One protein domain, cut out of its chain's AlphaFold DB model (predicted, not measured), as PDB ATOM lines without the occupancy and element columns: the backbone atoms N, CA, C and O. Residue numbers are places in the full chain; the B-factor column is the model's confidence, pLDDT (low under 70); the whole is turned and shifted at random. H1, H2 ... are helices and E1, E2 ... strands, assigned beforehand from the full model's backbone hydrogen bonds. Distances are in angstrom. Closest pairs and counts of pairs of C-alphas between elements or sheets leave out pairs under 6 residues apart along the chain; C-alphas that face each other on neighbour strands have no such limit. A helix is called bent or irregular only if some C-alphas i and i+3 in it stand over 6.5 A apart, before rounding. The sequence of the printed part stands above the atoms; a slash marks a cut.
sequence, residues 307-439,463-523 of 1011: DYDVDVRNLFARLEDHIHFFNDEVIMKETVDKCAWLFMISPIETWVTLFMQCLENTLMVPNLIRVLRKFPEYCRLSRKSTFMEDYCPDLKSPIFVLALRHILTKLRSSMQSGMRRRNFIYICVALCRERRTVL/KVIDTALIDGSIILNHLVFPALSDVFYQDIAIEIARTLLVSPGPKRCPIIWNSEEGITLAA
ATOM      1  N   ASP A 307      28.132  11.087  60.926       80.88
ATOM      2  CA  ASP A 307      29.320  10.789  60.116       80.88
ATOM      3  C   ASP A 307      29.008  10.366  58.668       80.88
ATOM      4  O   ASP A 307      29.928  10.064  57.906       80.88
ATOM      5  N   TYR A 308      27.736  10.347  58.247       83.94
ATOM      6  CA  TYR A 308      27.332   9.825  56.935       83.94
ATOM      7  C   TYR A 308      28.094  10.477  55.767       83.94
ATOM      8  O   TYR A 308      28.710   9.782  54.959       83.94
ATOM      9  N   ASP A 309      28.100  11.810  55.684       83.56
ATOM     10  CA  ASP A 309      28.728  12.529  54.564       83.56
ATOM     11  C   ASP A 309      30.265  12.436  54.592       83.56
ATOM     12  O   ASP A 309      30.933  12.531  53.558       83.56
ATOM     13  N   VAL A 310      30.853  12.257  55.777       86.38
ATOM     14  CA  VAL A 310      32.295  12.027  55.939       86.38
ATOM     15  C   VAL A 310      32.651  10.626  55.445       86.38
ATOM     16  O   VAL A 310      33.573  10.475  54.642       86.38
ATOM     17  N   ASP A 311      31.883   9.614  55.838       84.94
ATOM     18  CA  ASP A 311      32.089   8.231  55.418       84.94
ATOM     19  C   ASP A 311      31.877   8.032  53.912       84.94
ATOM     20  O   ASP A 311      32.654   7.310  53.284       84.94
ATOM     21  N   VAL A 312      30.896   8.709  53.304       85.62
ATOM     22  CA  VAL A 312      30.689   8.692  51.843       85.62
ATOM     23  C   VAL A 312      31.886   9.302  51.107       85.62
ATOM     24  O   VAL A 312      32.384   8.706  50.152       85.62
ATOM     25  N   ARG A 313      32.408  10.449  51.564       86.25
ATOM     26  CA  ARG A 313      33.606  11.069  50.965       86.25
ATOM     27  C   ARG A 313      34.842  10.183  51.103       86.25
ATOM     28  O   ARG A 313      35.578  10.001  50.135       86.25
ATOM     29  N   ASN A 314      35.032   9.579  52.275       85.69
ATOM     30  CA  ASN A 314      36.117   8.630  52.520       85.69
ATOM     31  C   ASN A 314      35.999   7.381  51.633       85.69
ATOM     32  O   ASN A 314      37.011   6.861  51.161       85.69
ATOM     33  N   LEU A 315      34.776   6.898  51.393       86.38
ATOM     34  CA  LEU A 315      34.516   5.795  50.472       86.38
ATOM     35  C   LEU A 315      34.915   6.164  49.037       86.38
ATOM     36  O   LEU A 315      35.542   5.349  48.364       86.38
ATOM     37  N   PHE A 316      34.607   7.380  48.576       85.81
ATOM     38  CA  PHE A 316      34.988   7.827  47.231       85.81
ATOM     39  C   PHE A 316      36.498   7.905  47.053       85.81
ATOM     40  O   PHE A 316      37.009   7.289  46.122       85.81
ATOM     41  N   ALA A 317      37.211   8.540  47.985       84.69
ATOM     42  CA  ALA A 317      38.671   8.626  47.932       84.69
ATOM     43  C   ALA A 317      39.332   7.236  47.824       84.69
ATOM     44  O   ALA A 317      40.269   7.041  47.055       84.69
ATOM     45  N   ARG A 318      38.796   6.237  48.540       83.19
ATOM     46  CA  ARG A 318      39.297   4.852  48.497       83.19
ATOM     47  C   ARG A 318      38.942   4.110  47.211       83.19
ATOM     48  O   ARG A 318      39.728   3.293  46.745       83.19
ATOM     49  N   LEU A 319      37.759   4.353  46.649       82.62
ATOM     50  CA  LEU A 319      37.338   3.735  45.390       82.62
ATOM     51  C   LEU A 319      38.067   4.328  44.171       82.62
ATOM     52  O   LEU A 319      38.196   3.627  43.163       82.62
ATOM     53  N   GLU A 320      38.538   5.575  44.261       83.44
ATOM     54  CA  GLU A 320      39.346   6.257  43.239       83.44
ATOM     55  C   GLU A 320      40.824   5.825  43.245       83.44
ATOM     56  O   GLU A 320      41.471   5.853  42.198       83.44
ATOM     57  N   ASP A 321      41.365   5.361  44.376       77.88
ATOM     58  CA  ASP A 321      42.748   4.877  44.463       77.88
ATOM     59  C   ASP A 321      42.910   3.466  43.866       77.88
ATOM     60  O   ASP A 321      42.873   2.434  44.540       77.88
ATOM     61  N   HIS A 322      43.090   3.409  42.548       68.25
ATOM     62  CA  HIS A 322      43.198   2.153  41.806       68.25
ATOM     63  C   HIS A 322      44.487   1.358  42.073       68.25
ATOM     64  O   HIS A 322      44.535   0.184  41.716       68.25
ATOM     65  N   ILE A 323      45.531   1.950  42.656       63.81
ATOM     66  CA  ILE A 323      46.822   1.265  42.837       63.81
ATOM     67  C   ILE A 323      46.823   0.502  44.162       63.81
ATOM     68  O   ILE A 323      47.140  -0.691  44.187       63.81
ATOM     69  N   HIS A 324      46.407   1.154  45.248       63.28
ATOM     70  CA  HIS A 324      46.387   0.533  46.572       63.28
ATOM     71  C   HIS A 324      45.200  -0.422  46.749       63.28
ATOM     72  O   HIS A 324      45.354  -1.496  47.329       63.28
ATOM     73  N   PHE A 325      44.042  -0.119  46.149       71.38
ATOM     74  CA  PHE A 325      42.836  -0.946  46.278       71.38
ATOM     75  C   PHE A 325      42.972  -2.364  45.690       71.38
ATOM     76  O   PHE A 325      42.280  -3.290  46.114       71.38
ATOM     77  N   PHE A 326      43.847  -2.558  44.697       63.78
ATOM     78  CA  PHE A 326      44.043  -3.868  44.066       63.78
ATOM     79  C   PHE A 326      44.985  -4.794  44.839       63.78
ATOM     80  O   PHE A 326      44.826  -6.012  44.721       63.78
ATOM     81  N   ASN A 327      45.925  -4.225  45.596       67.81
ATOM     82  CA  ASN A 327      47.035  -4.956  46.206       67.81
ATOM     83  C   ASN A 327      46.897  -5.110  47.728       67.81
ATOM     84  O   ASN A 327      47.535  -5.991  48.295       67.81
ATOM     85  N   ASP A 328      46.061  -4.296  48.379       75.31
ATOM     86  CA  ASP A 328      45.890  -4.302  49.831       75.31
ATOM     87  C   ASP A 328      44.536  -4.912  50.249       75.31
ATOM     88  O   ASP A 328      43.457  -4.333  50.061       75.31
ATOM     89  N   GLU A 329      44.586  -6.116  50.830       76.50
ATOM     90  CA  GLU A 329      43.395  -6.807  51.335       76.50
ATOM     91  C   GLU A 329      42.756  -6.109  52.545       76.50
ATOM     92  O   GLU A 329      41.537  -6.213  52.732       76.50
ATOM     93  N   VAL A 330      43.536  -5.371  53.340       77.81
ATOM     94  CA  VAL A 330      43.053  -4.624  54.509       77.81
ATOM     95  C   VAL A 330      42.207  -3.447  54.041       77.81
ATOM     96  O   VAL A 330      41.053  -3.315  54.457       77.81
ATOM     97  N   ILE A 331      42.707  -2.666  53.077       79.38
ATOM     98  CA  ILE A 331      41.960  -1.548  52.477       79.38
ATOM     99  C   ILE A 331      40.671  -2.047  51.813       79.38
ATOM    100  O   ILE A 331      39.607  -1.437  51.982       79.38
ATOM    101  N   MET A 332      40.723  -3.175  51.097       80.88
ATOM    102  CA  MET A 332      39.534  -3.794  50.505       80.88
ATOM    103  C   MET A 332      38.513  -4.182  51.583       80.88
ATOM    104  O   MET A 332      37.322  -3.900  51.427       80.88
ATOM    105  N   LYS A 333      38.954  -4.817  52.678       81.56
ATOM    106  CA  LYS A 333      38.082  -5.239  53.781       81.56
ATOM    107  C   LYS A 333      37.389  -4.038  54.424       81.56
ATOM    108  O   LYS A 333      36.163  -4.038  54.503       81.56
ATOM    109  N   GLU A 334      38.140  -2.999  54.781       81.56
ATOM    110  CA  GLU A 334      37.573  -1.783  55.368       81.56
ATOM    111  C   GLU A 334      36.594  -1.077  54.424       81.56
ATOM    112  O   GLU A 334      35.574  -0.540  54.854       81.56
ATOM    113  N   THR A 335      36.899  -1.050  53.125       84.62
ATOM    114  CA  THR A 335      36.033  -0.410  52.127       84.62
ATOM    115  C   THR A 335      34.719  -1.171  51.967       84.62
ATOM    116  O   THR A 335      33.662  -0.550  51.866       84.62
ATOM    117  N   VAL A 336      34.757  -2.507  52.007       86.38
ATOM    118  CA  VAL A 336      33.553  -3.353  52.026       86.38
ATOM    119  C   VAL A 336      32.713  -3.075  53.272       86.38
ATOM    120  O   VAL A 336      31.501  -2.915  53.141       86.38
ATOM    121  N   ASP A 337      33.336  -2.968  54.449       83.94
ATOM    122  CA  ASP A 337      32.633  -2.716  55.714       83.94
ATOM    123  C   ASP A 337      31.953  -1.340  55.731       83.94
ATOM    124  O   ASP A 337      30.765  -1.235  56.049       83.94
ATOM    125  N   LYS A 338      32.662  -0.292  55.294       85.31
ATOM    126  CA  LYS A 338      32.089   1.058  55.157       85.31
ATOM    127  C   LYS A 338      30.950   1.096  54.139       85.31
ATOM    128  O   LYS A 338      29.906   1.689  54.402       85.31
ATOM    129  N   CYS A 339      31.121   0.439  52.993       86.69
ATOM    130  CA  CYS A 339      30.104   0.386  51.944       86.69
ATOM    131  C   CYS A 339      28.837  -0.352  52.414       86.69
ATOM    132  O   CYS A 339      27.727   0.141  52.207       86.69
ATOM    133  N   ALA A 340      28.990  -1.481  53.112       86.88
ATOM    134  CA  ALA A 340      27.876  -2.231  53.689       86.88
ATOM    135  C   ALA A 340      27.086  -1.398  54.713       86.88
ATOM    136  O   ALA A 340      25.854  -1.387  54.674       86.88
ATOM    137  N   TRP A 341      27.778  -0.664  55.592       89.31
ATOM    138  CA  TRP A 341      27.135   0.207  56.578       89.31
ATOM    139  C   TRP A 341      26.304   1.321  55.929       89.31
ATOM    140  O   TRP A 341      25.128   1.488  56.257       89.31
ATOM    141  N   LEU A 342      26.877   2.037  54.959       87.31
ATOM    142  CA  LEU A 342      26.178   3.119  54.255       87.31
ATOM    143  C   LEU A 342      24.909   2.613  53.546       87.31
ATOM    144  O   LEU A 342      23.851   3.237  53.652       87.31
ATOM    145  N   PHE A 343      24.975   1.434  52.918       85.88
ATOM    146  CA  PHE A 343      23.811   0.794  52.303       85.88
ATOM    147  C   PHE A 343      22.715   0.398  53.303       85.88
ATOM    148  O   PHE A 343      21.533   0.451  52.960       85.88
ATOM    149  N   MET A 344      23.066   0.025  54.536       84.69
ATOM    150  CA  MET A 344      22.077  -0.254  55.585       84.69
ATOM    151  C   MET A 344      21.398   1.026  56.100       84.69
ATOM    152  O   MET A 344      20.187   1.022  56.335       84.69
ATOM    153  N   ILE A 345      22.152   2.123  56.234       84.94
ATOM    154  CA  ILE A 345      21.649   3.407  56.746       84.94
ATOM    155  C   ILE A 345      20.746   4.125  55.738       84.94
ATOM    156  O   ILE A 345      19.624   4.504  56.084       84.94
ATOM    157  N   SER A 346      21.210   4.313  54.500       83.69
ATOM    158  CA  SER A 346      20.447   5.005  53.452       83.69
ATOM    159  C   SER A 346      20.594   4.288  52.108       83.69
ATOM    160  O   SER A 346      21.400   4.696  51.270       83.69
ATOM    161  N   PRO A 347      19.832   3.205  51.863       81.38
ATOM    162  CA  PRO A 347      20.045   2.333  50.712       81.38
ATOM    163  C   PRO A 347      19.939   3.070  49.372       81.38
ATOM    164  O   PRO A 347      20.895   3.092  48.602       81.38
ATOM    165  N   ILE A 348      18.793   3.700  49.084       79.94
ATOM    166  CA  ILE A 348      18.541   4.337  47.778       79.94
ATOM    167  C   ILE A 348      19.479   5.523  47.558       79.94
ATOM    168  O   ILE A 348      20.038   5.661  46.475       79.94
ATOM    169  N   GLU A 349      19.665   6.368  48.570       82.56
ATOM    170  CA  GLU A 349      20.498   7.562  48.446       82.56
ATOM    171  C   GLU A 349      21.970   7.201  48.251       82.56
ATOM    172  O   GLU A 349      22.581   7.711  47.321       82.56
ATOM    173  N   THR A 350      22.505   6.252  49.030       86.94
ATOM    174  CA  THR A 350      23.882   5.756  48.860       86.94
ATOM    175  C   THR A 350      24.101   5.229  47.442       86.94
ATOM    176  O   THR A 350      25.105   5.558  46.811       86.94
ATOM    177  N   TRP A 351      23.146   4.460  46.900       87.44
ATOM    178  CA  TRP A 351      23.201   3.999  45.510       87.44
ATOM    179  C   TRP A 351      23.178   5.150  44.505       87.44
ATOM    180  O   TRP A 351      23.971   5.145  43.565       87.44
ATOM    181  N   VAL A 352      22.296   6.136  44.692       86.81
ATOM    182  CA  VAL A 352      22.220   7.307  43.809       86.81
ATOM    183  C   VAL A 352      23.536   8.083  43.840       86.81
ATOM    184  O   VAL A 352      24.075   8.371  42.776       86.81
ATOM    185  N   THR A 353      24.095   8.370  45.019       88.50
ATOM    186  CA  THR A 353      25.356   9.114  45.143       88.50
ATOM    187  C   THR A 353      26.526   8.343  44.524       88.50
ATOM    188  O   THR A 353      27.284   8.920  43.749       88.50
ATOM    189  N   LEU A 354      26.640   7.032  44.778       88.81
ATOM    190  CA  LEU A 354      27.681   6.188  44.176       88.81
ATOM    191  C   LEU A 354      27.583   6.146  42.651       88.81
ATOM    192  O   LEU A 354      28.592   6.296  41.963       88.81
ATOM    193  N   PHE A 355      26.382   5.945  42.103       89.88
ATOM    194  CA  PHE A 355      26.201   5.904  40.656       89.88
ATOM    195  C   PHE A 355      26.423   7.268  40.012       89.88
ATOM    196  O   PHE A 355      27.040   7.317  38.955       89.88
ATOM    197  N   MET A 356      25.999   8.363  40.645       88.25
ATOM    198  CA  MET A 356      26.299   9.715  40.170       88.25
ATOM    199  C   MET A 356      27.809   9.974  40.124       88.25
ATOM    200  O   MET A 356      28.294  10.452  39.102       88.25
ATOM    201  N   GLN A 357      28.565   9.559  41.145       88.19
ATOM    202  CA  GLN A 357      30.028   9.648  41.116       88.19
ATOM    203  C   GLN A 357      30.624   8.762  40.009       88.19
ATOM    204  O   GLN A 357      31.507   9.192  39.273       88.19
ATOM    205  N   CYS A 358      30.089   7.555  39.797       88.00
ATOM    206  CA  CYS A 358      30.505   6.681  38.694       88.00
ATOM    207  C   CYS A 358      30.181   7.253  37.299       88.00
ATOM    208  O   CYS A 358      30.838   6.895  36.319       88.00
ATOM    209  N   LEU A 359      29.162   8.113  37.180       87.44
ATOM    210  CA  LEU A 359      28.866   8.831  35.937       87.44
ATOM    211  C   LEU A 359      29.916   9.894  35.630       87.44
ATOM    212  O   LEU A 359      30.127  10.198  34.455       87.44
ATOM    213  N   GLU A 360      30.553  10.452  36.654       86.75
ATOM    214  CA  GLU A 360      31.641  11.421  36.520       86.75
ATOM    215  C   GLU A 360      32.992  10.721  36.340       86.75
ATOM    216  O   GLU A 360      33.773  11.120  35.477       86.75
ATOM    217  N   ASN A 361      33.220   9.618  37.058       86.62
ATOM    218  CA  ASN A 361      34.440   8.823  37.005       86.62
ATOM    219  C   ASN A 361      34.145   7.330  36.759       86.62
ATOM    220  O   ASN A 361      33.885   6.545  37.675       86.62
ATOM    221  N   THR A 362      34.244   6.897  35.499       85.00
ATOM    222  CA  THR A 362      33.970   5.501  35.109       85.00
ATOM    223  C   THR A 362      35.008   4.498  35.606       85.00
ATOM    224  O   THR A 362      34.725   3.295  35.624       85.00
ATOM    225  N   LEU A 363      36.187   4.959  36.039       83.31
ATOM    226  CA  LEU A 363      37.239   4.099  36.580       83.31
ATOM    227  C   LEU A 363      36.866   3.529  37.955       83.31
ATOM    228  O   LEU A 363      37.383   2.484  38.339       83.31
ATOM    229  N   MET A 364      35.912   4.141  38.667       87.12
ATOM    230  CA  MET A 364      35.393   3.618  39.935       87.12
ATOM    231  C   MET A 364      34.485   2.393  39.753       87.12
ATOM    232  O   MET A 364      34.356   1.579  40.666       87.12
ATOM    233  N   VAL A 365      33.865   2.223  38.578       86.44
ATOM    234  CA  VAL A 365      32.858   1.174  38.326       86.44
ATOM    235  C   VAL A 365      33.401  -0.245  38.574       86.44
ATOM    236  O   VAL A 365      32.726  -1.016  39.258       86.44
ATOM    237  N   PRO A 366      34.600  -0.634  38.090       83.94
ATOM    238  CA  PRO A 366      35.171  -1.948  38.390       83.94
ATOM    239  C   PRO A 366      35.434  -2.173  39.886       83.94
ATOM    240  O   PRO A 366      35.161  -3.268  40.384       83.94
ATOM    241  N   ASN A 367      35.921  -1.152  40.601       86.31
ATOM    242  CA  ASN A 367      36.183  -1.221  42.042       86.31
ATOM    243  C   ASN A 367      34.879  -1.399  42.823       86.31
ATOM    244  O   ASN A 367      34.774  -2.303  43.653       86.31
ATOM    245  N   LEU A 368      33.852  -0.620  42.474       87.62
ATOM    246  CA  LEU A 368      32.517  -0.759  43.044       87.62
ATOM    247  C   LEU A 368      31.961  -2.168  42.801       87.62
ATOM    248  O   LEU A 368      31.581  -2.840  43.753       87.62
ATOM    249  N   ILE A 369      31.990  -2.678  41.565       85.94
ATOM    250  CA  ILE A 369      31.514  -4.039  41.252       85.94
ATOM    251  C   ILE A 369      32.252  -5.099  42.082       85.94
ATOM    252  O   ILE A 369      31.628  -6.047  42.563       85.94
ATOM    253  N   ARG A 370      33.564  -4.946  42.294       83.69
ATOM    254  CA  ARG A 370      34.360  -5.862  43.126       83.69
ATOM    255  C   ARG A 370      33.905  -5.860  44.589       83.69
ATOM    256  O   ARG A 370      33.861  -6.932  45.193       83.69
ATOM    257  N   VAL A 371      33.551  -4.697  45.137       86.44
ATOM    258  CA  VAL A 371      32.967  -4.563  46.484       86.44
ATOM    259  C   VAL A 371      31.594  -5.228  46.538       86.44
ATOM    260  O   VAL A 371      31.373  -6.087  47.385       86.44
ATOM    261  N   LEU A 372      30.710  -4.916  45.586       85.06
ATOM    262  CA  LEU A 372      29.342  -5.447  45.532       85.06
ATOM    263  C   LEU A 372      29.295  -6.978  45.439       85.06
ATOM    264  O   LEU A 372      28.428  -7.620  46.028       85.06
ATOM    265  N   ARG A 373      30.272  -7.595  44.762       83.94
ATOM    266  CA  ARG A 373      30.403  -9.060  44.691       83.94
ATOM    267  C   ARG A 373      30.655  -9.720  46.050       83.94
ATOM    268  O   ARG A 373      30.477 -10.929  46.162       83.94
ATOM    269  N   LYS A 374      31.056  -8.968  47.082       83.62
ATOM    270  CA  LYS A 374      31.183  -9.480  48.456       83.62
ATOM    271  C   LYS A 374      29.836  -9.595  49.175       83.62
ATOM    272  O   LYS A 374      29.786 -10.263  50.204       83.62
ATOM    273  N   PHE A 375      28.763  -9.016  48.632       83.69
ATOM    274  CA  PHE A 375      27.413  -9.109  49.192       83.69
ATOM    275  C   PHE A 375      26.310  -9.322  48.124       83.69
ATOM    276  O   PHE A 375      25.441  -8.468  47.914       83.69
ATOM    277  N   PRO A 376      26.314 -10.476  47.423       77.94
ATOM    278  CA  PRO A 376      25.380 -10.758  46.327       77.94
ATOM    279  C   PRO A 376      23.908 -10.828  46.759       77.94
ATOM    280  O   PRO A 376      23.041 -10.379  46.013       77.94
ATOM    281  N   GLU A 377      23.610 -11.345  47.955       76.62
ATOM    282  CA  GLU A 377      22.226 -11.486  48.434       76.62
ATOM    283  C   GLU A 377      21.571 -10.128  48.687       76.62
ATOM    284  O   GLU A 377      20.418  -9.908  48.317       76.62
ATOM    285  N   TYR A 378      22.334  -9.166  49.214       78.31
ATOM    286  CA  TYR A 378      21.853  -7.797  49.373       78.31
ATOM    287  C   TYR A 378      21.518  -7.144  48.022       78.31
ATOM    288  O   TYR A 378      20.498  -6.468  47.894       78.31
ATOM    289  N   CYS A 379      22.319  -7.399  46.981       76.56
ATOM    290  CA  CYS A 379      22.058  -6.879  45.634       76.56
ATOM    291  C   CYS A 379      20.762  -7.438  45.016       76.56
ATOM    292  O   CYS A 379      20.182  -6.797  44.141       76.56
ATOM    293  N   ARG A 380      20.277  -8.598  45.478       73.06
ATOM    294  CA  ARG A 380      19.016  -9.216  45.031       73.06
ATOM    295  C   ARG A 380      17.795  -8.764  45.832       73.06
ATOM    296  O   ARG A 380      16.670  -9.071  45.435       73.06
ATOM    297  N   LEU A 381      17.980  -8.025  46.929       76.69
ATOM    298  CA  LEU A 381      16.863  -7.515  47.721       76.69
ATOM    299  C   LEU A 381      15.994  -6.587  46.878       76.69
ATOM    300  O   LEU A 381      16.451  -5.570  46.352       76.69
ATOM    301  N   SER A 382      14.717  -6.940  46.787       73.25
ATOM    302  CA  SER A 382      13.728  -6.216  46.008       73.25
ATOM    303  C   SER A 382      12.750  -5.463  46.914       73.25
ATOM    304  O   SER A 382      12.247  -5.992  47.909       73.25
ATOM    305  N   ARG A 383      12.482  -4.199  46.573       71.75
ATOM    306  CA  ARG A 383      11.487  -3.341  47.232       71.75
ATOM    307  C   ARG A 383      10.358  -3.033  46.248       71.75
ATOM    308  O   ARG A 383      10.591  -2.948  45.042       71.75
ATOM    309  N   LYS A 384       9.127  -2.883  46.753       63.81
ATOM    310  CA  LYS A 384       8.029  -2.339  45.939       63.81
ATOM    311  C   LYS A 384       8.392  -0.904  45.556       63.81
ATOM    312  O   LYS A 384       8.875  -0.151  46.404       63.81
ATOM    313  N   SER A 385       8.217  -0.542  44.291       55.62
ATOM    314  CA  SER A 385       8.472   0.819  43.839       55.62
ATOM    315  C   SER A 385       7.429   1.767  44.437       55.62
ATOM    316  O   SER A 385       6.227   1.585  44.287       55.62
ATOM    317  N   THR A 386       7.885   2.800  45.141       50.06
ATOM    318  CA  THR A 386       7.042   3.901  45.649       50.06
ATOM    319  C   THR A 386       6.925   5.057  44.650       50.06
ATOM    320  O   THR A 386       6.460   6.143  44.993       50.06
ATOM    321  N   PHE A 387       7.372   4.866  43.405       50.75
ATOM    322  CA  PHE A 387       7.311   5.903  42.381       50.75
ATOM    323  C   PHE A 387       5.909   5.931  41.755       50.75
ATOM    324  O   PHE A 387       5.471   4.956  41.158       50.75
ATOM    325  N   MET A 388       5.229   7.072  41.895       38.88
ATOM    326  CA  MET A 388       3.821   7.338  41.538       38.88
ATOM    327  C   MET A 388       3.441   7.141  40.050       38.88
ATOM    328  O   MET A 388       2.307   7.416  39.675       38.88
ATOM    329  N   GLU A 389       4.350   6.663  39.200       45.00
ATOM    330  CA  GLU A 389       4.151   6.496  37.748       45.00
ATOM    331  C   GLU A 389       4.152   5.020  37.304       45.00
ATOM    332  O   GLU A 389       4.236   4.719  36.113       45.00
ATOM    333  N   ASP A 390       4.077   4.071  38.242       40.97
ATOM    334  CA  ASP A 390       4.067   2.648  37.908       40.97
ATOM    335  C   ASP A 390       2.670   2.117  37.564       40.97
ATOM    336  O   ASP A 390       1.790   1.980  38.409       40.97
ATOM    337  N   TYR A 391       2.517   1.701  36.304       44.53
ATOM    338  CA  TYR A 391       1.359   0.966  35.779       44.53
ATOM    339  C   TYR A 391       1.241  -0.474  36.332       44.53
ATOM    340  O   TYR A 391       0.322  -1.200  35.957       44.53
ATOM    341  N   CYS A 392       2.165  -0.905  37.204       43.28
ATOM    342  CA  CYS A 392       2.132  -2.207  37.873       43.28
ATOM    343  C   CYS A 392       2.607  -2.080  39.341       43.28
ATOM    344  O   CYS A 392       3.795  -2.251  39.620       43.28
ATOM    345  N   PRO A 393       1.704  -1.765  40.288       43.72
ATOM    346  CA  PRO A 393       2.044  -1.470  41.688       43.72
ATOM    347  C   PRO A 393       2.584  -2.668  42.500       43.72
ATOM    348  O   PRO A 393       2.999  -2.502  43.648       43.72
ATOM    349  N   ASP A 394       2.617  -3.873  41.921       49.88
ATOM    350  CA  ASP A 394       3.072  -5.097  42.596       49.88
ATOM    351  C   ASP A 394       4.480  -5.568  42.206       49.88
ATOM    352  O   ASP A 394       4.990  -6.528  42.792       49.88
ATOM    353  N   LEU A 395       5.156  -4.877  41.281       56.62
ATOM    354  CA  LEU A 395       6.477  -5.287  40.815       56.62
ATOM    355  C   LEU A 395       7.575  -4.916  41.829       56.62
ATOM    356  O   LEU A 395       7.983  -3.758  41.960       56.62
ATOM    357  N   LYS A 396       8.098  -5.911  42.553       67.00
ATOM    358  CA  LYS A 396       9.278  -5.721  43.409       67.00
ATOM    359  C   LYS A 396      10.521  -5.586  42.527       67.00
ATOM    360  O   LYS A 396      10.821  -6.481  41.748       67.00
ATOM    361  N   SER A 397      11.255  -4.487  42.670       69.25
ATOM    362  CA  SER A 397      12.475  -4.212  41.898       69.25
ATOM    363  C   SER A 397      13.696  -4.200  42.819       69.25
ATOM    364  O   SER A 397      13.577  -3.702  43.945       69.25
ATOM    365  N   PRO A 398      14.872  -4.697  42.389       79.94
ATOM    366  CA  PRO A 398      16.087  -4.589  43.190       79.94
ATOM    367  C   PRO A 398      16.423  -3.133  43.535       79.94
ATOM    368  O   PRO A 398      16.257  -2.233  42.707       79.94
ATOM    369  N   ILE A 399      16.903  -2.891  44.759       79.00
ATOM    370  CA  ILE A 399      17.089  -1.533  45.313       79.00
ATOM    371  C   ILE A 399      17.991  -0.660  44.428       79.00
ATOM    372  O   ILE A 399      17.669   0.499  44.163       79.00
ATOM    373  N   PHE A 400      19.099  -1.200  43.926       80.00
ATOM    374  CA  PHE A 400      20.010  -0.435  43.073       80.00
ATOM    375  C   PHE A 400      19.387  -0.122  41.695       80.00
ATOM    376  O   PHE A 400      19.701   0.906  41.102       80.00
ATOM    377  N   VAL A 401      18.458  -0.949  41.192       82.00
ATOM    378  CA  VAL A 401      17.719  -0.661  39.947       82.00
ATOM    379  C   VAL A 401      16.734   0.482  40.163       82.00
ATOM    380  O   VAL A 401      16.591   1.335  39.291       82.00
ATOM    381  N   LEU A 402      16.111   0.559  41.345       80.19
ATOM    382  CA  LEU A 402      15.306   1.721  41.733       80.19
ATOM    383  C   LEU A 402      16.151   3.003  41.752       80.19
ATOM    384  O   LEU A 402      15.674   4.044  41.304       80.19
ATOM    385  N   ALA A 403      17.406   2.927  42.203       83.38
ATOM    386  CA  ALA A 403      18.337   4.054  42.156       83.38
ATOM    387  C   ALA A 403      18.739   4.430  40.716       83.38
ATOM    388  O   ALA A 403      18.688   5.606  40.362       83.38
ATOM    389  N   LEU A 404      19.057   3.457  39.853       86.50
ATOM    390  CA  LEU A 404      19.322   3.711  38.426       86.50
ATOM    391  C   LEU A 404      18.116   4.347  37.731       86.50
ATOM    392  O   LEU A 404      18.270   5.296  36.962       86.50
ATOM    393  N   ARG A 405      16.908   3.867  38.037       80.88
ATOM    394  CA  ARG A 405      15.663   4.439  37.524       80.88
ATOM    395  C   ARG A 405      15.457   5.860  38.029       80.88
ATOM    396  O   ARG A 405      15.107   6.717  37.231       80.88
ATOM    397  N   HIS A 406      15.721   6.130  39.307       82.50
ATOM    398  CA  HIS A 406      15.655   7.478  39.874       82.50
ATOM    399  C   HIS A 406      16.603   8.451  39.161       82.50
ATOM    400  O   HIS A 406      16.199   9.563  38.822       82.50
ATOM    401  N   ILE A 407      17.840   8.026  38.891       83.94
ATOM    402  CA  ILE A 407      18.810   8.825  38.133       83.94
ATOM    403  C   ILE A 407      18.295   9.090  36.715       83.94
ATOM    404  O   ILE A 407      18.353  10.225  36.245       83.94
ATOM    405  N   LEU A 408      17.761   8.063  36.049       82.31
ATOM    406  CA  LEU A 408      17.237   8.199  34.696       82.31
ATOM    407  C   LEU A 408      16.031   9.148  34.652       82.31
ATOM    408  O   LEU A 408      16.046  10.082  33.862       82.31
ATOM    409  N   THR A 409      15.016   8.949  35.500       75.50
ATOM    410  CA  THR A 409      13.722   9.644  35.384       75.50
ATOM    411  C   THR A 409      13.634  10.949  36.174       75.50
ATOM    412  O   THR A 409      13.123  11.936  35.646       75.50
ATOM    413  N   LYS A 410      14.126  10.993  37.421       75.69
ATOM    414  CA  LYS A 410      14.008  12.178  38.294       75.69
ATOM    415  C   LYS A 410      15.169  13.156  38.144       75.69
ATOM    416  O   LYS A 410      14.968  14.355  38.307       75.69
ATOM    417  N   LEU A 411      16.360  12.682  37.784       75.12
ATOM    418  CA  LEU A 411      17.545  13.527  37.583       75.12
ATOM    419  C   LEU A 411      17.803  13.794  36.096       75.12
ATOM    420  O   LEU A 411      18.929  13.674  35.616       75.12
ATOM    421  N   ARG A 412      16.768  14.205  35.354       73.56
ATOM    422  CA  ARG A 412      16.825  14.418  33.895       73.56
ATOM    423  C   ARG A 412      17.977  15.321  33.436       73.56
ATOM    424  O   ARG A 412      18.566  15.076  32.383       73.56
ATOM    425  N   SER A 413      18.321  16.348  34.217       72.44
ATOM    426  CA  SER A 413      19.449  17.252  33.942       72.44
ATOM    427  C   SER A 413      20.794  16.516  33.897       72.44
ATOM    428  O   SER A 413      21.645  16.836  33.068       72.44
ATOM    429  N   SER A 414      20.969  15.472  34.714       70.56
ATOM    430  CA  SER A 414      22.191  14.661  34.735       70.56
ATOM    431  C   SER A 414      22.420  13.900  33.420       70.56
ATOM    432  O   SER A 414      23.568  13.675  33.040       70.56
ATOM    433  N   MET A 415      21.346  13.599  32.680       76.94
ATOM    434  CA  MET A 415      21.357  12.839  31.425       76.94
ATOM    435  C   MET A 415      21.367  13.717  30.167       76.94
ATOM    436  O   MET A 415      21.168  13.217  29.060       76.94
ATOM    437  N   GLN A 416      21.597  15.028  30.281       74.50
ATOM    438  CA  GLN A 416      21.690  15.908  29.107       74.50
ATOM    439  C   GLN A 416      23.040  15.793  28.382       74.50
ATOM    440  O   GLN A 416      23.086  15.899  27.157       74.50
ATOM    441  N   SER A 417      24.128  15.513  29.106       78.56
ATOM    442  CA  SER A 417      25.460  15.320  28.517       78.56
ATOM    443  C   SER A 417      25.574  13.965  27.816       78.56
ATOM    444  O   SER A 417      25.331  12.919  28.420       78.56
ATOM    445  N   GLY A 418      26.034  13.966  26.560       76.62
ATOM    446  CA  GLY A 418      26.299  12.734  25.808       76.62
ATOM    447  C   GLY A 418      27.334  11.819  26.479       76.62
ATOM    448  O   GLY A 418      27.229  10.600  26.376       76.62
ATOM    449  N   MET A 419      28.291  12.384  27.223       79.62
ATOM    450  CA  MET A 419      29.288  11.609  27.971       79.62
ATOM    451  C   MET A 419      28.656  10.888  29.169       79.62
ATOM    452  O   MET A 419      28.861   9.688  29.336       79.62
ATOM    453  N   ARG A 420      27.808  11.580  29.944       83.56
ATOM    454  CA  ARG A 420      27.081  10.968  31.070       83.56
ATOM    455  C   ARG A 420      26.119   9.874  30.606       83.56
ATOM    456  O   ARG A 420      26.048   8.837  31.255       83.56
ATOM    457  N   ARG A 421      25.466  10.033  29.446       84.12
ATOM    458  CA  ARG A 421      24.645   8.964  28.836       84.12
ATOM    459  C   ARG A 421      25.457   7.698  28.571       84.12
ATOM    460  O   ARG A 421      25.057   6.619  28.996       84.12
ATOM    461  N   ARG A 422      26.625   7.828  27.931       82.75
ATOM    462  CA  ARG A 422      27.525   6.689  27.664       82.75
ATOM    463  C   ARG A 422      28.011   6.030  28.954       82.75
ATOM    464  O   ARG A 422      28.026   4.804  29.041       82.75
ATOM    465  N   ASN A 423      28.354   6.827  29.964       88.00
ATOM    466  CA  ASN A 423      28.786   6.318  31.266       88.00
ATOM    467  C   ASN A 423      27.645   5.575  31.981       88.00
ATOM    468  O   ASN A 423      27.870   4.507  32.543       88.00
ATOM    469  N   PHE A 424      26.407   6.068  31.884       88.12
ATOM    470  CA  PHE A 424      25.222   5.398  32.425       88.12
ATOM    471  C   PHE A 424      24.972   4.042  31.762       88.12
ATOM    472  O   PHE A 424      24.757   3.040  32.447       88.12
ATOM    473  N   ILE A 425      25.072   3.991  30.430       84.69
ATOM    474  CA  ILE A 425      24.979   2.743  29.663       84.69
ATOM    475  C   ILE A 425      26.072   1.767  30.109       84.69
ATOM    476  O   ILE A 425      25.791   0.592  30.354       84.69
ATOM    477  N   TYR A 426      27.307   2.249  30.274       86.56
ATOM    478  CA  TYR A 426      28.419   1.434  30.753       86.56
ATOM    479  C   TYR A 426      28.160   0.846  32.144       86.56
ATOM    480  O   TYR A 426      28.380  -0.350  32.321       86.56
ATOM    481  N   ILE A 427      27.645   1.633  33.097       87.44
ATOM    482  CA  ILE A 427      27.289   1.155  34.445       87.44
ATOM    483  C   ILE A 427      26.240   0.041  34.362       87.44
ATOM    484  O   ILE A 427      26.461  -1.040  34.906       87.44
ATOM    485  N   CYS A 428      25.141   0.266  33.632       85.44
ATOM    486  CA  CYS A 428      24.061  -0.715  33.482       85.44
ATOM    487  C   CYS A 428      24.575  -2.046  32.922       85.44
ATOM    488  O   CYS A 428      24.230  -3.116  33.413       85.44
ATOM    489  N   VAL A 429      25.451  -1.982  31.920       82.00
ATOM    490  CA  VAL A 429      26.037  -3.172  31.299       82.00
ATOM    491  C   VAL A 429      27.062  -3.831  32.220       82.00
ATOM    492  O   VAL A 429      27.120  -5.055  32.291       82.00
ATOM    493  N   ALA A 430      27.883  -3.055  32.930       82.88
ATOM    494  CA  ALA A 430      28.921  -3.582  33.806       82.88
ATOM    495  C   ALA A 430      28.343  -4.394  34.977       82.88
ATOM    496  O   ALA A 430      28.921  -5.421  35.330       82.88
ATOM    497  N   LEU A 431      27.178  -4.004  35.507       82.94
ATOM    498  CA  LEU A 431      26.451  -4.760  36.536       82.94
ATOM    499  C   LEU A 431      26.009  -6.155  36.053       82.94
ATOM    500  O   LEU A 431      25.999  -7.107  36.835       82.94
ATOM    501  N   CYS A 432      25.703  -6.292  34.761       77.25
ATOM    502  CA  CYS A 432      25.241  -7.540  34.146       77.25
ATOM    503  C   CYS A 432      26.370  -8.411  33.568       77.25
ATOM    504  O   CYS A 432      26.096  -9.482  33.035       77.25
ATOM    505  N   ARG A 433      27.637  -7.976  33.606       77.00
ATOM    506  CA  ARG A 433      28.739  -8.681  32.929       77.00
ATOM    507  C   ARG A 433      29.312  -9.831  33.761       77.00
ATOM    508  O   ARG A 433      29.855  -9.616  34.844       77.00
ATOM    509  N   GLU A 434      29.328 -11.024  33.172       71.62
ATOM    510  CA  GLU A 434      30.165 -12.154  33.593       71.62
ATOM    511  C   GLU A 434      31.559 -12.070  32.960       71.62
ATOM    512  O   GLU A 434      31.703 -11.677  31.798       71.62
ATOM    513  N   ARG A 435      32.595 -12.513  33.682       63.44
ATOM    514  CA  ARG A 435      33.951 -12.703  33.136       63.44
ATOM    515  C   ARG A 435      34.248 -14.197  33.044       63.44
ATOM    516  O   ARG A 435      34.205 -14.876  34.063       63.44
ATOM    517  N   ARG A 436      34.580 -14.718  31.857       58.12
ATOM    518  CA  ARG A 436      34.938 -16.141  31.644       58.12
ATOM    519  C   ARG A 436      36.412 -16.314  31.267       58.12
ATOM    520  O   ARG A 436      37.010 -15.410  30.682       58.12
ATOM    521  N   THR A 437      37.007 -17.469  31.584       46.44
ATOM    522  CA  THR A 437      38.362 -17.820  31.122       46.44
ATOM    523  C   THR A 437      38.365 -17.989  29.607       46.44
ATOM    524  O   THR A 437      37.557 -18.746  29.068       46.44
ATOM    525  N   VAL A 438      39.294 -17.328  28.920       45.75
ATOM    526  CA  VAL A 438      39.539 -17.564  27.494       45.75
ATOM    527  C   VAL A 438      40.275 -18.898  27.364       45.75
ATOM    528  O   VAL A 438      41.423 -19.003  27.791       45.75
ATOM    529  N   LEU A 439      39.625 -19.918  26.798       41.31
ATOM    530  CA  LEU A 439      40.315 -21.139  26.378       41.31
ATOM    531  C   LEU A 439      41.227 -20.765  25.203       41.31
ATOM    532  O   LEU A 439      40.745 -20.482  24.107       41.31
ATOM    533  N   LYS A 463      35.447 -21.711  32.101       46.00
ATOM    534  CA  LYS A 463      34.847 -21.509  33.433       46.00
ATOM    535  C   LYS A 463      34.582 -20.021  33.714       46.00
ATOM    536  O   LYS A 463      35.370 -19.148  33.338       46.00
ATOM    537  N   VAL A 464      33.464 -19.733  34.383       56.28
ATOM    538  CA  VAL A 464      33.127 -18.388  34.875       56.28
ATOM    539  C   VAL A 464      34.120 -18.017  35.982       56.28
ATOM    540  O   VAL A 464      34.238 -18.740  36.966       56.28
ATOM    541  N   ILE A 465      34.862 -16.926  35.784       53.41
ATOM    542  CA  ILE A 465      35.815 -16.349  36.748       53.41
ATOM    543  C   ILE A 465      35.075 -15.397  37.687       53.41
ATOM    544  O   ILE A 465      35.251 -15.465  38.896       53.41
ATOM    545  N   ASP A 466      34.227 -14.533  37.120       58.06
ATOM    546  CA  ASP A 466      33.386 -13.608  37.870       58.06
ATOM    547  C   ASP A 466      31.929 -13.772  37.436       58.06
ATOM    548  O   ASP A 466      31.611 -13.598  36.253       58.06
ATOM    549  N   THR A 467      31.046 -14.065  38.388       64.50
ATOM    550  CA  THR A 467      29.598 -14.075  38.165       64.50
ATOM    551  C   THR A 467      29.069 -12.649  37.980       64.50
ATOM    552  O   THR A 467      29.607 -11.680  38.533       64.50
ATOM    553  N   ALA A 468      28.016 -12.507  37.170       69.56
ATOM    554  CA  ALA A 468      27.275 -11.256  37.077       69.56
ATOM    555  C   ALA A 468      26.584 -10.967  38.418       69.56
ATOM    556  O   ALA A 468      26.149 -11.891  39.109       69.56
ATOM    557  N   LEU A 469      26.479  -9.684  38.785       72.69
ATOM    558  CA  LEU A 469      25.734  -9.288  39.987       72.69
ATOM    559  C   LEU A 469      24.238  -9.565  39.805       72.69
ATOM    560  O   LEU A 469      23.566  -9.977  40.747       72.69
ATOM    561  N   ILE A 470      23.746  -9.361  38.582       72.88
ATOM    562  CA  ILE A 470      22.352  -9.534  38.180       72.88
ATOM    563  C   ILE A 470      22.248 -10.064  36.753       72.88
ATOM    564  O   ILE A 470      23.141  -9.861  35.928       72.88
ATOM    565  N   ASP A 471      21.106 -10.669  36.461       70.25
ATOM    566  CA  ASP A 471      20.698 -11.004  35.105       70.25
ATOM    567  C   ASP A 471      20.392  -9.722  34.300       70.25
ATOM    568  O   ASP A 471      19.827  -8.754  34.824       70.25
ATOM    569  N   GLY A 472      20.760  -9.694  33.016       67.56
ATOM    570  CA  GLY A 472      20.396  -8.614  32.101       67.56
ATOM    571  C   GLY A 472      18.880  -8.442  31.935       67.56
ATOM    572  O   GLY A 472      18.425  -7.331  31.657       67.56
ATOM    573  N   SER A 473      18.090  -9.491  32.177       65.75
ATOM    574  CA  SER A 473      16.626  -9.463  32.209       65.75
ATOM    575  C   SER A 473      16.091  -8.463  33.232       65.75
ATOM    576  O   SER A 473      15.137  -7.753  32.934       65.75
ATOM    577  N   ILE A 474      16.752  -8.307  34.384       71.38
ATOM    578  CA  ILE A 474      16.348  -7.365  35.434       71.38
ATOM    579  C   ILE A 474      16.469  -5.919  34.932       71.38
ATOM    580  O   ILE A 474      15.547  -5.120  35.096       71.38
ATOM    581  N   ILE A 475      17.577  -5.564  34.276       75.06
ATOM    582  CA  ILE A 475      17.747  -4.217  33.705       75.06
ATOM    583  C   ILE A 475      16.768  -3.988  32.552       75.06
ATOM    584  O   ILE A 475      16.179  -2.910  32.452       75.06
ATOM    585  N   LEU A 476      16.541  -4.998  31.710       69.00
ATOM    586  CA  LEU A 476      15.557  -4.901  30.633       69.00
ATOM    587  C   LEU A 476      14.148  -4.631  31.190       69.00
ATOM    588  O   LEU A 476      13.493  -3.671  30.785       69.00
ATOM    589  N   ASN A 477      13.734  -5.421  32.179       66.44
ATOM    590  CA  ASN A 477      12.402  -5.412  32.777       66.44
ATOM    591  C   ASN A 477      12.091  -4.137  33.560       66.44
ATOM    592  O   ASN A 477      11.024  -3.549  33.392       66.44
ATOM    593  N   HIS A 478      13.022  -3.698  34.404       71.00
ATOM    594  CA  HIS A 478      12.763  -2.645  35.385       71.00
ATOM    595  C   HIS A 478      13.272  -1.260  34.963       71.00
ATOM    596  O   HIS A 478      12.862  -0.261  35.558       71.00
ATOM    597  N   LEU A 479      14.156  -1.180  33.960       74.00
ATOM    598  CA  LEU A 479      14.744   0.081  33.503       74.00
ATOM    599  C   LEU A 479      14.454   0.352  32.024       74.00
ATOM    600  O   LEU A 479      13.903   1.401  31.704       74.00
ATOM    601  N   VAL A 480      14.788  -0.582  31.130       69.69
ATOM    602  CA  VAL A 480      14.686  -0.361  29.676       69.69
ATOM    603  C   VAL A 480      13.231  -0.277  29.231       69.69
ATOM    604  O   VAL A 480      12.840   0.738  28.662       69.69
ATOM    605  N   PHE A 481      12.406  -1.294  29.489       66.19
ATOM    606  CA  PHE A 481      11.032  -1.295  28.981       66.19
ATOM    607  C   PHE A 481      10.161  -0.151  29.521       66.19
ATOM    608  O   PHE A 481       9.422   0.429  28.725       66.19
ATOM    609  N   PRO A 482      10.253   0.240  30.808       67.88
ATOM    610  CA  PRO A 482       9.570   1.436  31.296       67.88
ATOM    611  C   PRO A 482      10.085   2.729  30.645       67.88
ATOM    612  O   PRO A 482       9.301   3.630  30.368       67.88
ATOM    613  N   ALA A 483      11.389   2.830  30.369       68.44
ATOM    614  CA  ALA A 483      11.977   4.012  29.740       68.44
ATOM    615  C   ALA A 483      11.646   4.138  28.243       68.44
ATOM    616  O   ALA A 483      11.669   5.240  27.705       68.44
ATOM    617  N   LEU A 484      11.296   3.035  27.570       61.34
ATOM    618  CA  LEU A 484      10.925   3.053  26.152       61.34
ATOM    619  C   LEU A 484       9.612   3.794  25.861       61.34
ATOM    620  O   LEU A 484       9.410   4.205  24.721       61.34
ATOM    621  N   SER A 485       8.722   3.966  26.846       59.38
ATOM    622  CA  SER A 485       7.488   4.747  26.655       59.38
ATOM    623  C   SER A 485       7.703   6.261  26.639       59.38
ATOM    624  O   SER A 485       6.801   6.986  26.228       59.38
ATOM    625  N   ASP A 486       8.869   6.747  27.065       62.72
ATOM    626  CA  ASP A 486       9.197   8.171  27.064       62.72
ATOM    627  C   ASP A 486      10.176   8.487  25.925       62.72
ATOM    628  O   ASP A 486      11.294   7.968  25.876       62.72
ATOM    629  N   VAL A 487       9.765   9.390  25.029       64.31
ATOM    630  CA  VAL A 487      10.538   9.829  23.854       64.31
ATOM    631  C   VAL A 487      11.937  10.329  24.234       64.31
ATOM    632  O   VAL A 487      12.878  10.175  23.457       64.31
ATOM    633  N   PHE A 488      12.108  10.920  25.421       69.25
ATOM    634  CA  PHE A 488      13.399  11.448  25.855       69.25
ATOM    635  C   PHE A 488      14.384  10.350  26.287       69.25
ATOM    636  O   PHE A 488      15.586  10.489  26.057       69.25
ATOM    637  N   TYR A 489      13.898   9.267  26.900       70.56
ATOM    638  CA  TYR A 489      14.740   8.168  27.390       70.56
ATOM    639  C   TYR A 489      14.862   7.010  26.398       70.56
ATOM    640  O   TYR A 489      15.728   6.153  26.575       70.56
ATOM    641  N   GLN A 490      14.047   7.010  25.342       66.12
ATOM    642  CA  GLN A 490      13.997   5.964  24.328       66.12
ATOM    643  C   GLN A 490      15.378   5.646  23.735       66.12
ATOM    644  O   GLN A 490      15.768   4.482  23.699       66.12
ATOM    645  N   ASP A 491      16.152   6.663  23.343       64.31
ATOM    646  CA  ASP A 491      17.480   6.465  22.743       64.31
ATOM    647  C   ASP A 491      18.460   5.798  23.730       64.31
ATOM    648  O   ASP A 491      19.195   4.881  23.363       64.31
ATOM    649  N   ILE A 492      18.426   6.206  25.007       73.94
ATOM    650  CA  ILE A 492      19.264   5.629  26.073       73.94
ATOM    651  C   ILE A 492      18.845   4.177  26.335       73.94
ATOM    652  O   ILE A 492      19.695   3.294  26.426       73.94
ATOM    653  N   ALA A 493      17.541   3.914  26.424       70.56
ATOM    654  CA  ALA A 493      16.994   2.579  26.639       70.56
ATOM    655  C   ALA A 493      17.367   1.619  25.496       70.56
ATOM    656  O   ALA A 493      17.799   0.493  25.754       70.56
ATOM    657  N   ILE A 494      17.281   2.080  24.243       63.62
ATOM    658  CA  ILE A 494      17.702   1.324  23.055       63.62
ATOM    659  C   ILE A 494      19.203   1.018  23.112       63.62
ATOM    660  O   ILE A 494      19.608  -0.114  22.845       63.62
ATOM    661  N   GLU A 495      20.044   1.985  23.484       66.88
ATOM    662  CA  GLU A 495      21.495   1.786  23.546       66.88
ATOM    663  C   GLU A 495      21.913   0.828  24.680       66.88
ATOM    664  O   GLU A 495      22.790  -0.020  24.478       66.88
ATOM    665  N   ILE A 496      21.236   0.875  25.838       70.69
ATOM    666  CA  ILE A 496      21.399  -0.112  26.922       70.69
ATOM    667  C   ILE A 496      21.024  -1.506  26.420       70.69
ATOM    668  O   ILE A 496      21.829  -2.432  26.534       70.69
ATOM    669  N   ALA A 497      19.833  -1.652  25.831       63.75
ATOM    670  CA  ALA A 497      19.351  -2.931  25.323       63.75
ATOM    671  C   ALA A 497      20.314  -3.506  24.279       63.75
ATOM    672  O   ALA A 497      20.750  -4.650  24.392       63.75
ATOM    673  N   ARG A 498      20.740  -2.683  23.315       63.44
ATOM    674  CA  ARG A 498      21.729  -3.062  22.306       63.44
ATOM    675  C   ARG A 498      23.031  -3.537  22.945       63.44
ATOM    676  O   ARG A 498      23.558  -4.563  22.540       63.44
ATOM    677  N   THR A 499      23.565  -2.823  23.930       67.75
ATOM    678  CA  THR A 499      24.869  -3.168  24.519       67.75
ATOM    679  C   THR A 499      24.806  -4.442  25.371       67.75
ATOM    680  O   THR A 499      25.753  -5.235  25.366       67.75
ATOM    681  N   LEU A 500      23.682  -4.680  26.056       65.94
ATOM    682  CA  LEU A 500      23.423  -5.932  26.773       65.94
ATOM    683  C   LEU A 500      23.325  -7.127  25.812       65.94
ATOM    684  O   LEU A 500      23.884  -8.181  26.102       65.94
ATOM    685  N   LEU A 501      22.678  -6.940  24.658       59.84
ATOM    686  CA  LEU A 501      22.418  -7.997  23.675       59.84
ATOM    687  C   LEU A 501      23.601  -8.276  22.730       59.84
ATOM    688  O   LEU A 501      23.806  -9.411  22.318       59.84
ATOM    689  N   VAL A 502      24.404  -7.262  22.394       56.19
ATOM    690  CA  VAL A 502      25.485  -7.362  21.390       56.19
ATOM    691  C   VAL A 502      26.804  -7.884  21.969       56.19
ATOM    692  O   VAL A 502      27.679  -8.248  21.189       56.19
ATOM    693  N   SER A 503      26.986  -7.914  23.298       52.25
ATOM    694  CA  SER A 503      28.296  -8.105  23.954       52.25
ATOM    695  C   SER A 503      29.093  -9.311  23.402       52.25
ATOM    696  O   SER A 503      28.798 -10.457  23.749       52.25
ATOM    697  N   PRO A 504      30.117  -9.085  22.546       42.03
ATOM    698  CA  PRO A 504      30.857 -10.166  21.910       42.03
ATOM    699  C   PRO A 504      32.027 -10.640  22.792       42.03
ATOM    700  O   PRO A 504      32.753  -9.833  23.374       42.03
ATOM    701  N   GLY A 505      32.269 -11.955  22.832       46.81
ATOM    702  CA  GLY A 505      33.486 -12.550  23.407       46.81
ATOM    703  C   GLY A 505      33.372 -13.010  24.878       46.81
ATOM    704  O   GLY A 505      32.298 -13.428  25.304       46.81
ATOM    705  N   PRO A 506      34.468 -12.988  25.671       40.03
ATOM    706  CA  PRO A 506      34.544 -13.584  27.019       40.03
ATOM    707  C   PRO A 506      33.825 -12.788  28.126       40.03
ATOM    708  O   PRO A 506      33.856 -13.190  29.292       40.03
ATOM    709  N   LYS A 507      33.212 -11.651  27.771       50.75
ATOM    710  CA  LYS A 507      32.395 -10.804  28.646       50.75
ATOM    711  C   LYS A 507      30.949 -10.891  28.172       50.75
ATOM    712  O   LYS A 507      30.585 -10.212  27.214       50.75
ATOM    713  N   ARG A 508      30.154 -11.751  28.803       62.94
ATOM    714  CA  ARG A 508      28.768 -12.038  28.403       62.94
ATOM    715  C   ARG A 508      27.808 -11.505  29.459       62.94
ATOM    716  O   ARG A 508      28.126 -11.573  30.643       62.94
ATOM    717  N   CYS A 509      26.656 -11.001  29.034       57.25
ATOM    718  CA  CYS A 509      25.545 -10.702  29.932       57.25
ATOM    719  C   CYS A 509      24.542 -11.863  29.837       57.25
ATOM    720  O   CYS A 509      23.986 -12.060  28.754       57.25
ATOM    721  N   PRO A 510      24.349 -12.682  30.887       56.41
ATOM    722  CA  PRO A 510      23.280 -13.674  30.891       56.41
ATOM    723  C   PRO A 510      21.935 -12.941  30.833       56.41
ATOM    724  O   PRO A 510      21.762 -11.928  31.510       56.41
ATOM    725  N   ILE A 511      21.032 -13.418  29.974       57.59
ATOM    726  CA  ILE A 511      19.656 -12.922  29.864       57.59
ATOM    727  C   ILE A 511      18.726 -14.128  29.943       57.59
ATOM    728  O   ILE A 511      18.613 -14.884  28.975       57.59
ATOM    729  N   ILE A 512      18.074 -14.319  31.089       54.62
ATOM    730  CA  ILE A 512      17.076 -15.374  31.290       54.62
ATOM    731  C   ILE A 512      15.675 -14.748  31.214       54.62
ATOM    732  O   ILE A 512      15.321 -13.883  32.016       54.62
ATOM    733  N   TRP A 513      14.856 -15.172  30.245       51.72
ATOM    734  CA  TRP A 513      13.445 -14.773  30.140       51.72
ATOM    735  C   TRP A 513      12.529 -15.897  30.633       51.72
ATOM    736  O   TRP A 513      12.027 -16.706  29.849       51.72
ATOM    737  N   ASN A 514      12.283 -15.918  31.945       44.06
ATOM    738  CA  ASN A 514      11.354 -16.851  32.583       44.06
ATOM    739  C   ASN A 514       9.947 -16.246  32.700       44.06
ATOM    740  O   ASN A 514       9.785 -15.068  33.008       44.06
ATOM    741  N   SER A 515       8.915 -17.071  32.496       39.78
ATOM    742  CA  SER A 515       7.502 -16.674  32.623       39.78
ATOM    743  C   SER A 515       7.069 -16.354  34.058       39.78
ATOM    744  O   SER A 515       6.021 -15.744  34.247       39.78
ATOM    745  N   GLU A 516       7.848 -16.771  35.058       39.38
ATOM    746  CA  GLU A 516       7.497 -16.673  36.482       39.38
ATOM    747  C   GLU A 516       7.996 -15.379  37.155       39.38
ATOM    748  O   GLU A 516       7.449 -14.972  38.176       39.38
ATOM    749  N   GLU A 517       8.957 -14.657  36.563       40.06
ATOM    750  CA  GLU A 517       9.550 -13.435  37.143       40.06
ATOM    751  C   GLU A 517       8.871 -12.128  36.685       40.06
ATOM    752  O   GLU A 517       9.495 -11.080  36.525       40.06
ATOM    753  N   GLY A 518       7.543 -12.158  36.548       33.91
ATOM    754  CA  GLY A 518       6.746 -10.960  36.827       33.91
ATOM    755  C   GLY A 518       6.572  -9.935  35.710       33.91
ATOM    756  O   GLY A 518       6.234  -8.793  36.000       33.91
ATOM    757  N   ILE A 519       6.680 -10.308  34.437       36.66
ATOM    758  CA  ILE A 519       6.009  -9.530  33.388       36.66
ATOM    759  C   ILE A 519       4.996 -10.441  32.722       36.66
ATOM    760  O   ILE A 519       5.360 -11.350  31.977       36.66
ATOM    761  N   THR A 520       3.708 -10.186  32.965       37.47
ATOM    762  CA  THR A 520       2.646 -10.664  32.082       37.47
ATOM    763  C   THR A 520       2.971 -10.149  30.693       37.47
ATOM    764  O   THR A 520       2.768  -8.979  30.360       37.47
ATOM    765  N   LEU A 521       3.548 -11.032  29.882       38.69
ATOM    766  CA  LEU A 521       4.091 -10.666  28.590       38.69
ATOM    767  C   LEU A 521       3.041 -10.069  27.663       38.69
ATOM    768  O   LEU A 521       3.417  -9.400  26.724       38.69
ATOM    769  N   ALA A 522       1.754 -10.224  27.969       36.62
ATOM    770  CA  ALA A 522       0.659  -9.533  27.307       36.62
ATOM    771  C   ALA A 522       0.805  -7.995  27.300       36.62
ATOM    772  O   ALA A 522       0.486  -7.368  26.300       36.62
ATOM    773  N   ALA A 523       1.315  -7.359  28.363       38.75
ATOM    774  CA  ALA A 523       1.480  -5.897  28.394       38.75
ATOM    775  C   ALA A 523       2.746  -5.425  27.654       38.75
ATOM    776  O   ALA A 523       2.815  -4.297  27.164       38.75
TER     777      ALA A 523
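What this domain is: This is residues 307 to 439 and 463 to 523 of the 1011 residues of an uncharacterized protein of Thelazia callipaeda (UniProt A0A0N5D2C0). Helices set at varied angles follow one another along the longest axis, from H1, H2 and H3 at one end, through H5, H4, H9 and H7, to the helical hairpin H10 and H11 toward the other end. H4 and H7 lie in the middle; the small strand hairpin E1 and E2 is beside the first residues of H7, and a second pair of strands, E3 and E4, comes beyond the last turn of H9. The printed part has 194 residues, with eleven named helices and five named strands in the order H1 to H6, E1, E2, H7 to H9, E3, E4, H10, H11, E5; the class is mostly helix, and both two-stranded sheets, E1 - E2 and E3 - E4, are antiparallel. The whole is compact, with a radius of gyration of the C-alphas of 16.7 A, and spans 51 by 46 by 33 A.

How they stand to each other: H1, residues 308 to 320, touches H3, residues 329 to 345, opposite ways at 38 degrees, only just a steep tilt; the closest C-alphas, of Leu 315 and Thr 335, are 6.6 A apart. H2, residues 324 to 327, touches H3 only at the corner, closest at C-alphas 325 and 332, 6.1 A. H4, residues 347 to 360, only just touches H3, only at the corner, with 3 pairs of C-alphas within 8 A; the closest, 343 and 350, are 6.0 A apart. H5, residues 364 to 372, touches residues 332 to 339 of H3 about perpendicular at 80 degrees, closest at C-alphas 371 and 336, 5.7 A. H6, residues 376 to 380, only just touches H7, residues 399 to 409, with 3 pairs, closest at C-alphas 379 and 400, 7.2 A. In the hairpin of E1, residues 382 to 384, and E2, residues 396 to 398, N 383 and O 397 are 2.9 A apart, within hydrogen-bond range. H7 touches H4 the same way at a steep tilt of 55 degrees, closest at C-alphas 403 and 352, 5.3 A. H8, residues 412 to 415, touches no helix. H9, residues 418 to 431, touches residues 355 to 360 of H4, closest at C-alphas 423 and 359, 5.3 A. E3, residues 434 to 436, and E4, residues 464 to 466, have N 465 and O 435 within hydrogen-bond range at 2.8 A. H10, residues 472 to 483, and H11, residues 490 to 502, form a helical hairpin, a shallow tilt of 16 degrees, opposite ways, closest at C-alphas 480 and 493, 4.8 A. H10 touches H7 with residues 475 to 479 alone, closest at C-alphas 479 and 405, 6.0 A. H11 touches H9 at a steep tilt of 42 degrees, the same way, closest at C-alphas 496 and 425, 5.3 A. E5, residues 511 to 513, pairs with no named strand. Every O i to N i+4 pair is within hydrogen-bond range in H1, H3 to H7, H9 and H11, and 6 of 8 are in H10; H2 and H8 are too short for such a pair.

Where its parts are: H1 begins at C-alpha 308, (27.332, 9.825, 56.935), and is 18.6 A long. H3 is 24.6 A long, H4 and H9 20.5 A each, H11 17.8 A. H10, 15.4 A, is irregular, but only just: C-alphas 478 and 481 are 6.8 A apart. E5 ends at C-alpha 513, (13.445, -14.773, 30.140).

The domain as a whole: The two C-alphas farthest apart, of Asp 328 and Ala 522, are 50.8 A apart. Residues 440 to 462 are not printed; C-alphas 439 and 463 are 8.9 A apart across the cut. Of the links printed whole, E1 to E2 is long, with 11 residues. The mean pLDDT of the printed part is 71.5; 74 residues are under 70, among them 384 to 397 and 497 to 523.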